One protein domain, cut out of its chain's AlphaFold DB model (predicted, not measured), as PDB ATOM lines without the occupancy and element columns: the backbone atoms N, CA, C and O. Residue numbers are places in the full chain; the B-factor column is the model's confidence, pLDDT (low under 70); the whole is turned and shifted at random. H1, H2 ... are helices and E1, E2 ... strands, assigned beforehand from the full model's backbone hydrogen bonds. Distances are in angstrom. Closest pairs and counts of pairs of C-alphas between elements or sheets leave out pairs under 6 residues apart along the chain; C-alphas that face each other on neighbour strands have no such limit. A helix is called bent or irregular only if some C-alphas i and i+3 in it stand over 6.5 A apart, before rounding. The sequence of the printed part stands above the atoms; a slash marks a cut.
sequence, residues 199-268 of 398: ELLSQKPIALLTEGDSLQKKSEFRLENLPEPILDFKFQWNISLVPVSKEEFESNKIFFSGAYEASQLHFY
ATOM      1  N   GLU A 199      34.183  59.550  55.604       84.94
ATOM      2  CA  GLU A 199      35.142  60.420  54.946       84.94
ATOM      3  C   GLU A 199      34.404  61.535  54.209       84.94
ATOM      4  O   GLU A 199      33.513  61.270  53.400       84.94
ATOM      5  N   LEU A 200      34.794  62.783  54.469       85.06
ATOM      6  CA  LEU A 200      34.436  63.905  53.614       85.06
ATOM      7  C   LEU A 200      35.394  63.909  52.425       85.06
ATOM      8  O   LEU A 200      36.595  64.169  52.574       85.06
ATOM      9  N   LEU A 201      34.867  63.611  51.242       83.88
ATOM     10  CA  LEU A 201      35.669  63.567  50.031       83.88
ATOM     11  C   LEU A 201      36.129  64.974  49.651       83.88
ATOM     12  O   LEU A 201      35.379  65.947  49.700       83.88
ATOM     13  N   SER A 202      37.380  65.078  49.211       77.81
ATOM     14  CA  SER A 202      37.903  66.328  48.658       77.81
ATOM     15  C   SER A 202      37.389  66.606  47.244       77.81
ATOM     16  O   SER A 202      37.398  67.754  46.801       77.81
ATOM     17  N   GLN A 203      36.933  65.568  46.534       81.94
ATOM     18  CA  GLN A 203      36.363  65.649  45.192       81.94
ATOM     19  C   GLN A 203      35.108  64.781  45.103       81.94
ATOM     20  O   GLN A 203      35.053  63.688  45.665       81.94
ATOM     21  N   LYS A 204      34.100  65.262  44.369       89.31
ATOM     22  CA  LYS A 204      32.883  64.492  44.091       89.31
ATOM     23  C   LYS A 204      33.220  63.276  43.217       89.31
ATOM     24  O   LYS A 204      34.060  63.398  42.316       89.31
ATOM     25  N   PRO A 205      32.562  62.128  43.430       90.69
ATOM     26  CA  PRO A 205      32.761  60.950  42.602       90.69
ATOM     27  C   PRO A 205      32.319  61.194  41.159       90.69
ATOM     28  O   PRO A 205      31.580  62.137  40.855       90.69
ATOM     29  N   ILE A 206      32.770  60.312  40.275       91.19
ATOM     30  CA  ILE A 206      32.368  60.303  38.871       91.19
ATOM     31  C   ILE A 206      31.139  59.407  38.712       91.19
ATOM     32  O   ILE A 206      31.125  58.261  39.173       91.19
ATOM     33  N   ALA A 207      30.122  59.925  38.027       92.12
ATOM     34  CA  ALA A 207      28.979  59.152  37.579       92.12
ATOM     35  C   ALA A 207      29.395  58.240  36.416       92.12
ATOM     36  O   ALA A 207      29.871  58.698  35.376       92.12
ATOM     37  N   LEU A 208      29.209  56.939  36.592       90.00
ATOM     38  CA  LEU A 208      29.391  55.944  35.550       90.00
ATOM     39  C   LEU A 208      28.033  55.640  34.929       90.00
ATOM     40  O   LEU A 208      27.170  55.046  35.574       90.00
ATOM     41  N   LEU A 209      27.839  56.079  33.690       88.75
ATOM     42  CA  LEU A 209      26.554  55.968  33.014       88.75
ATOM     43  C   LEU A 209      26.268  54.509  32.641       88.75
ATOM     44  O   LEU A 209      27.052  53.878  31.933       88.75
ATOM     45  N   THR A 210      25.134  53.986  33.107       83.50
ATOM     46  CA  THR A 210      24.662  52.630  32.792       83.50
ATOM     47  C   THR A 210      23.434  52.658  31.885       83.50
ATOM     48  O   THR A 210      22.548  53.497  32.054       83.50
ATOM     49  N   GLU A 211      23.337  51.704  30.957       71.00
ATOM     50  CA  GLU A 211      22.176  51.563  30.073       71.00
ATOM     51  C   GLU A 211      20.966  50.954  30.800       71.00
ATOM     52  O   GLU A 211      20.811  49.734  30.921       71.00
ATOM     53  N   GLY A 212      20.061  51.829  31.233       60.78
ATOM     54  CA  GLY A 212      18.755  51.474  31.775       60.78
ATOM     55  C   GLY A 212      18.638  51.634  33.288       60.78
ATOM     56  O   GLY A 212      19.616  51.632  34.033       60.78
ATOM     57  N   ASP A 213      17.391  51.761  33.735       58.31
ATOM     58  CA  ASP A 213      17.061  52.182  35.098       58.31
ATOM     59  C   ASP A 213      16.882  51.043  36.109       58.31
ATOM     60  O   ASP A 213      16.668  51.278  37.300       58.31
ATOM     61  N   SER A 214      16.973  49.786  35.668       59.50
ATOM     62  CA  SER A 214      16.720  48.664  36.566       59.50
ATOM     63  C   SER A 214      17.843  48.514  37.599       59.50
ATOM     64  O   SER A 214      19.029  48.429  37.274       59.50
ATOM     65  N   LEU A 215      17.454  48.410  38.875       58.47
ATOM     66  CA  LEU A 215      18.364  48.120  39.993       58.47
ATOM     67  C   LEU A 215      19.209  46.857  39.745       58.47
ATOM     68  O   LEU A 215      20.352  46.785  40.191       58.47
ATOM     69  N   GLN A 216      18.670  45.885  38.996       53.25
ATOM     70  CA  GLN A 216      19.402  44.693  38.561       53.25
ATOM     71  C   GLN A 216      20.591  45.047  37.658       53.25
ATOM     72  O   GLN A 216      21.712  44.688  38.014       53.25
ATOM     73  N   LYS A 217      20.396  45.836  36.591       60.00
ATOM     74  CA  LYS A 217      21.493  46.262  35.701       60.00
ATOM     75  C   LYS A 217      22.530  47.135  36.419       60.00
ATOM     76  O   LYS A 217      23.728  46.955  36.221       60.00
ATOM     77  N   LYS A 218      22.094  48.011  37.333       60.28
ATOM     78  CA  LYS A 218      23.001  48.819  38.177       60.28
ATOM     79  C   LYS A 218      23.851  47.948  39.114       60.28
ATOM     80  O   LYS A 218      25.017  48.243  39.345       60.28
ATOM     81  N   SER A 219      23.294  46.844  39.623       57.56
ATOM     82  CA  SER A 219      24.007  45.888  40.489       57.56
ATOM     83  C   SER A 219      24.920  44.900  39.742       57.56
ATOM     84  O   SER A 219      25.759  44.230  40.364       57.56
ATOM     85  N   GLU A 220      24.741  44.779  38.425       59.19
ATOM     86  CA  GLU A 220      25.575  43.965  37.540       59.19
ATOM     87  C   GLU A 220      26.876  44.679  37.176       59.19
ATOM     88  O   GLU A 220      27.908  44.017  37.057       59.19
ATOM     89  N   PHE A 221      26.855  46.012  37.068       66.31
ATOM     90  CA  PHE A 221      28.047  46.803  36.783       66.31
ATOM     91  C   PHE A 221      28.929  46.942  38.033       66.31
ATOM     92  O   PHE A 221      28.543  47.570  39.017       66.31
ATOM     93  N   ARG A 222      30.113  46.316  38.021       69.50
ATOM     94  CA  ARG A 222      31.027  46.250  39.175       69.50
ATOM     95  C   ARG A 222      32.459  46.558  38.791       69.50
ATOM     96  O   ARG A 222      32.802  46.573  37.612       69.50
ATOM     97  N   LEU A 223      33.294  46.741  39.814       71.88
ATOM     98  CA  LEU A 223      34.724  46.982  39.664       71.88
ATOM     99  C   LEU A 223      35.393  45.919  38.773       71.88
ATOM    100  O   LEU A 223      36.226  46.252  37.948       71.88
ATOM    101  N   GLU A 224      34.980  44.654  38.872       68.19
ATOM    102  CA  GLU A 224      35.578  43.547  38.108       68.19
ATOM    103  C   GLU A 224      35.209  43.522  36.623       68.19
ATOM    104  O   GLU A 224      35.778  42.733  35.875       68.19
ATOM    105  N   ASN A 225      34.244  44.342  36.204       71.38
ATOM    106  CA  ASN A 225      33.899  44.499  34.793       71.38
ATOM    107  C   ASN A 225      34.747  45.593  34.127       71.38
ATOM    108  O   ASN A 225      34.637  45.790  32.917       71.38
ATOM    109  N   LEU A 226      35.541  46.337  34.905       76.50
ATOM    110  CA  LEU A 226      36.446  47.342  34.372       76.50
ATOM    111  C   LEU A 226      37.747  46.675  33.896       76.50
ATOM    112  O   LEU A 226      38.297  45.847  34.616       76.50
ATOM    113  N   PRO A 227      38.256  47.054  32.713       77.31
ATOM    114  CA  PRO A 227      39.594  46.681  32.262       77.31
ATOM    115  C   PRO A 227      40.703  47.042  33.266       77.31
ATOM    116  O   PRO A 227      40.669  48.130  33.848       77.31
ATOM    117  N   GLU A 228      41.737  46.198  33.362       73.06
ATOM    118  CA  GLU A 228      42.921  46.378  34.228       73.06
ATOM    119  C   GLU A 228      43.519  47.795  34.206       73.06
ATOM    120  O   GLU A 228      43.727  48.373  35.276       73.06
ATOM    121  N   PRO A 229      43.716  48.445  33.036       77.06
ATOM    122  CA  PRO A 229      44.294  49.788  33.004       77.06
ATOM    123  C   PRO A 229      43.435  50.824  33.738       77.06
ATOM    124  O   PRO A 229      43.957  51.757  34.341       77.06
ATOM    125  N   ILE A 230      42.108  50.672  33.699       81.25
ATOM    126  CA  ILE A 230      41.178  51.582  34.378       81.25
ATOM    127  C   ILE A 230      41.242  51.368  35.891       81.25
ATOM    128  O   ILE A 230      41.169  52.338  36.645       81.25
ATOM    129  N   LEU A 231      41.409  50.120  36.335       76.12
ATOM    130  CA  LEU A 231      41.589  49.789  37.747       76.12
ATOM    131  C   LEU A 231      42.865  50.422  38.301       76.12
ATOM    132  O   LEU A 231      42.805  51.110  39.320       76.12
ATOM    133  N   ASP A 232      43.983  50.265  37.594       75.56
ATOM    134  CA  ASP A 232      45.263  50.867  37.972       75.56
ATOM    135  C   ASP A 232      45.148  52.397  38.095       75.56
ATOM    136  O   ASP A 232      45.511  52.968  39.128       75.56
ATOM    137  N   PHE A 233      44.565  53.071  37.094       77.50
ATOM    138  CA  PHE A 233      44.370  54.524  37.149       77.50
ATOM    139  C   PHE A 233      43.441  54.956  38.279       77.50
ATOM    140  O   PHE A 233      43.696  55.959  38.946       77.50
ATOM    141  N   LYS A 234      42.367  54.208  38.522       83.06
ATOM    142  CA  LYS A 234      41.444  54.498  39.614       83.06
ATOM    143  C   LYS A 234      42.156  54.466  40.965       83.06
ATOM    144  O   LYS A 234      41.973  55.395  41.753       83.06
ATOM    145  N   PHE A 235      42.955  53.428  41.230       73.12
ATOM    146  CA  PHE A 235      43.712  53.322  42.478       73.12
ATOM    147  C   PHE A 235      44.755  54.434  42.595       73.12
ATOM    148  O   PHE A 235      44.870  55.046  43.655       73.12
ATOM    149  N   GLN A 236      45.446  54.759  41.499       74.69
ATOM    150  CA  GLN A 236      46.437  55.833  41.463       74.69
ATOM    151  C   GLN A 236      45.831  57.211  41.773       74.69
ATOM    152  O   GLN A 236      46.414  57.996  42.520       74.69
ATOM    153  N   TRP A 237      44.666  57.517  41.201       72.50
ATOM    154  CA  TRP A 237      44.017  58.825  41.333       72.50
ATOM    155  C   TRP A 237      43.015  58.914  42.478       72.50
ATOM    156  O   TRP A 237      42.497  59.997  42.747       72.50
ATOM    157  N   ASN A 238      42.753  57.798  43.158       75.75
ATOM    158  CA  ASN A 238      41.813  57.716  44.262       75.75
ATOM    159  C   ASN A 238      40.404  58.240  43.908       75.75
ATOM    160  O   ASN A 238      39.821  59.053  44.629       75.75
ATOM    161  N   ILE A 239      39.868  57.807  42.765       81.19
ATOM    162  CA  ILE A 239      38.555  58.254  42.283       81.19
ATOM    163  C   ILE A 239      37.492  57.195  42.578       81.19
ATOM    164  O   ILE A 239      37.625  56.038  42.186       81.19
ATOM    165  N   SER A 240      36.396  57.606  43.216       86.56
ATOM    166  CA  SER A 240      35.204  56.770  43.387       86.56
ATOM    167  C   SER A 240      34.302  56.848  42.151       86.56
ATOM    168  O   SER A 240      33.994  57.939  41.661       86.56
ATOM    169  N   LEU A 241      33.859  55.685  41.667       88.88
ATOM    170  CA  LEU A 241      32.936  55.548  40.538       88.88
ATOM    171  C   LEU A 241      31.559  55.110  41.040       88.88
ATOM    172  O   LEU A 241      31.452  54.163  41.827       88.88
ATOM    173  N   VAL A 242      30.508  55.784  40.576       90.12
ATOM    174  CA  VAL A 242      29.126  55.539  41.005       90.12
ATOM    175  C   VAL A 242      28.258  55.206  39.789       90.12
ATOM    176  O   VAL A 242      28.021  56.099  38.976       90.12
ATOM    177  N   PRO A 243      27.775  53.959  39.634       88.69
ATOM    178  CA  PRO A 243      26.861  53.604  38.556       88.69
ATOM    179  C   PRO A 243      25.520  54.327  38.718       88.69
ATOM    180  O   PRO A 243      24.841  54.170  39.735       88.69
ATOM    181  N   VAL A 244      25.132  55.100  37.705       88.75
ATOM    182  CA  VAL A 244      23.855  55.826  37.644       88.75
ATOM    183  C   VAL A 244      23.270  55.764  36.235       88.75
ATOM    184  O   VAL A 244      23.989  55.710  35.236       88.75
ATOM    185  N   SER A 245      21.946  55.794  36.143       87.50
ATOM    186  CA  SER A 245      21.241  56.029  34.874       87.50
ATOM    187  C   SER A 245      21.384  57.489  34.433       87.50
ATOM    188  O   SER A 245      21.626  58.368  35.266       87.50
ATOM    189  N   LYS A 246      21.147  57.772  33.148       87.88
ATOM    190  CA  LYS A 246      21.198  59.141  32.610       87.88
ATOM    191  C   LYS A 246      20.186  60.056  33.313       87.88
ATOM    192  O   LYS A 246      20.536  61.154  33.719       87.88
ATOM    193  N   GLU A 247      18.979  59.568  33.566       87.50
ATOM    194  CA  GLU A 247      17.875  60.290  34.206       87.50
ATOM    195  C   GLU A 247      18.204  60.679  35.664       87.50
ATOM    196  O   GLU A 247      17.996  61.812  36.107       87.50
ATOM    197  N   GLU A 248      18.785  59.745  36.422       86.75
ATOM    198  CA  GLU A 248      19.272  59.997  37.788       86.75
ATOM    199  C   GLU A 248      20.415  61.005  37.848       86.75
ATOM    200  O   GLU A 248      20.480  61.789  38.796       86.75
ATOM    201  N   PHE A 249      21.320  60.975  36.869       89.19
ATOM    202  CA  PHE A 249      22.391  61.960  36.783       89.19
ATOM    203  C   PHE A 249      21.826  63.344  36.464       89.19
ATOM    204  O   PHE A 249      22.171  64.310  37.138       89.19
ATOM    205  N   GLU A 250      20.912  63.442  35.496       88.75
ATOM    206  CA  GLU A 250      20.294  64.711  35.105       88.75
ATOM    207  C   GLU A 250      19.541  65.380  36.265       88.75
ATOM    208  O   GLU A 250      19.631  66.594  36.435       88.75
ATOM    209  N   SER A 251      18.880  64.588  37.112       86.12
ATOM    210  CA  SER A 251      18.202  65.079  38.320       86.12
ATOM    211  C   SER A 251      19.148  65.451  39.469       86.12
ATOM    212  O   SER A 251      18.741  66.182  40.365       86.12
ATOM    213  N   ASN A 252      20.402  64.983  39.458       87.00
ATOM    214  CA  ASN A 252      21.339  65.124  40.578       87.00
ATOM    215  C   ASN A 252      22.756  65.534  40.136       87.00
ATOM    216  O   ASN A 252      23.748  65.113  40.734       87.00
ATOM    217  N   LYS A 253      22.882  66.369  39.096       87.44
ATOM    218  CA  LYS A 253      24.186  66.764  38.520       87.44
ATOM    219  C   LYS A 253      25.154  67.329  39.551       87.44
ATOM    220  O   LYS A 253      26.352  67.071  39.494       87.44
ATOM    221  N   ILE A 254      24.622  68.074  40.518       86.94
ATOM    222  CA  ILE A 254      25.396  68.731  41.575       86.94
ATOM    223  C   ILE A 254      26.138  67.697  42.437       86.94
ATOM    224  O   ILE A 254      27.148  68.038  43.043       86.94
ATOM    225  N   PHE A 255      25.715  66.430  42.468       87.75
ATOM    226  CA  PHE A 255      26.326  65.397  43.305       87.75
ATOM    227  C   PHE A 255      27.552  64.731  42.674       87.75
ATOM    228  O   PHE A 255      28.216  63.949  43.345       87.75
ATOM    229  N   PHE A 256      27.902  65.033  41.426       91.00
ATOM    230  CA  PHE A 256      28.989  64.351  40.719       91.00
ATOM    231  C   PHE A 256      29.969  65.349  40.102       91.00
ATOM    232  O   PHE A 256      29.626  66.498  39.832       91.00
ATOM    233  N   SER A 257      31.215  64.920  39.893       88.31
ATOM    234  CA  SER A 257      32.235  65.738  39.212       88.31
ATOM    235  C   SER A 257      32.144  65.663  37.685       88.31
ATOM    236  O   SER A 257      32.639  66.547  36.992       88.31
ATOM    237  N   GLY A 258      31.501  64.623  37.160       89.94
ATOM    238  CA  GLY A 258      31.277  64.401  35.738       89.94
ATOM    239  C   GLY A 258      30.572  63.069  35.510       89.94
ATOM    240  O   GLY A 258      30.441  62.276  36.445       89.94
ATOM    241  N   ALA A 259      30.129  62.833  34.277       91.69
ATOM    242  CA  ALA A 259      29.482  61.595  33.863       91.69
ATOM    243  C   ALA A 259      30.167  61.022  32.621       91.69
ATOM    244  O   ALA A 259      30.349  61.738  31.639       91.69
ATOM    245  N   TYR A 260      30.532  59.741  32.673       90.38
ATOM    246  CA  TYR A 260      31.230  59.054  31.586       90.38
ATOM    247  C   TYR A 260      30.696  57.637  31.404       90.38
ATOM    248  O   TYR A 260      30.271  56.987  32.360       90.38
ATOM    249  N   GLU A 261      30.753  57.141  30.173       88.44
ATOM    250  CA  GLU A 261      30.562  55.720  29.877       88.44
ATOM    251  C   GLU A 261      31.857  54.937  30.148       88.44
ATOM    252  O   GLU A 261      32.959  55.492  30.122       88.44
ATOM    253  N   ALA A 262      31.753  53.623  30.372       82.12
ATOM    254  CA  ALA A 262      32.915  52.782  30.676       82.12
ATOM    255  C   ALA A 262      33.994  52.817  29.574       82.12
ATOM    256  O   ALA A 262      35.186  52.785  29.873       82.12
ATOM    257  N   SER A 263      33.576  52.949  28.312       82.62
ATOM    258  CA  SER A 263      34.451  53.100  27.141       82.62
ATOM    259  C   SER A 263      35.273  54.396  27.161       82.62
ATOM    260  O   SER A 263      36.369  54.439  26.608       82.62
ATOM    261  N   GLN A 264      34.777  55.445  27.818       87.56
ATOM    262  CA  GLN A 264      35.389  56.776  27.851       87.56
ATOM    263  C   GLN A 264      36.313  56.975  29.058       87.56
ATOM    264  O   GLN A 264      37.167  57.863  29.041       87.56
ATOM    265  N   LEU A 265      36.175  56.146  30.099       86.00
ATOM    266  CA  LEU A 265      36.958  56.259  31.331       86.00
ATOM    267  C   LEU A 265      38.467  56.163  31.080       86.00
ATOM    268  O   LEU A 265      39.227  56.927  31.669       86.00
ATOM    269  N   HIS A 266      38.911  55.268  30.195       85.19
ATOM    270  CA  HIS A 266      40.338  55.131  29.895       85.19
ATOM    271  C   HIS A 266      40.928  56.433  29.333       85.19
ATOM    272  O   HIS A 266      41.936  56.921  29.840       85.19
ATOM    273  N   PHE A 267      40.248  57.039  28.356       85.50
ATOM    274  CA  PHE A 267      40.656  58.316  27.774       85.50
ATOM    275  C   PHE A 267      40.638  59.451  28.809       85.50
ATOM    276  O   PHE A 267      41.566  60.256  28.861       85.50
ATOM    277  N   TYR A 268      39.621  59.488  29.678       86.62
ATOM    278  CA  TYR A 268      39.556  60.447  30.782       86.62
ATOM    279  C   TYR A 268      40.789  60.362  31.693       86.62
ATOM    280  O   TYR A 268      41.422  61.381  31.983       86.62
TER     281      TYR A 268
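AT A GLANCE: This is residues 199 to 268 of the 398 residues of an uncharacterized protein of Leptospira weilii serovar Topaz str. LT2116 (UniProt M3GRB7). A small sheet of three short parallel strands makes the core, with H3 over one face and H4 over the opposite face. H1 only grazes the sheet, near edge strand E2, and H2, the longest helix, is off the sheet on the side where E2 begins. The printed part has 70 residues, with four named helices and three named strands in the order E1 H1 H2 E2 H3 E3 H4; across the sheet the order is E2 E1 E3. The class is mixed, helices and strands, and the whole is compact, with a radius of gyration of the C-alphas of 12.0 A and spans of 30 by 26 by 23 A.

IN THESE COORDINATES: In the sheet, E1 is residues 206 to 209, 9.3 A long, beginning at C-alpha 206 (32.368, 60.303, 38.871). E2 is residues 241 to 244, 9.5 A, and E3 is residues 258 to 260, 6.8 A. H1 is residues 215 to 220, 8.7 A; H2 is residues 228 to 237, 14.4 A, beginning at C-alpha 228 (42.921, 46.378, 34.228). H3 is residues 246 to 251, 8.8 A. H4 is residues 262 to 268, 10.1 A, ending at C-alpha 268 (39.556, 60.447, 30.782); it is irregular, but only just, with C-alphas 263 and 266 6.8 A apart.

HOW THE PARTS SIT: Inner strand E1 is parallel to E2 at 40 degrees, with N 208 and O 242 2.8 A apart, within hydrogen-bond range. E1 is parallel to E3 at 36 degrees, with N 207 and O 258 2.9 A apart, also within range. E1, H1 H2, E2 form a strand-helix-strand unit, two parallel neighbour strands joined through helices, with a right-handed crossover. E2, H3, E3 form a split unit, with E1 between its strands, also right-handed. H3 lies over E1 at a height over the sheet of 9.0 A and runs along the strands, at 5 degrees to E1 on the local plane; the closest C-alphas of the two are those of Leu 209 and Lys 246, 6.2 A apart. H4, on the opposite face, has a height over the sheet of 8.4 A, from a local plane fitted to just 6 C-alphas of the sheet. It is only just over E3, with 3 of its 7 C-alphas falling there, and only just slantwise to the strands, at 32 degrees to E3 on the local plane. H1 only grazes the sheet; its closest C-alpha pair with E2 is Lys 218 and Pro 243, 6.2 A. H2 is not on the sheet, and it only just touches H4, with 3 pairs of C-alphas within 8 A, the closest Ile 230 and His 266, 5.8 A; they run the same way at a steep tilt of 51 degrees. H1 and H2 are apart. In H1, H2 and H3 every O i to N i+4 pair is within hydrogen-bond range; in H4 1 of 3 is, and 2 of 4 O i to N i+3 pairs are.

THE WHOLE: The C-alphas farthest apart, those of Glu 228 and Ser 251, are 31.3 A apart. The printed part has no cut and no long link. The mean pLDDT of the printed part is 80.0; residues 212 to 222 and residue 224 are under 70.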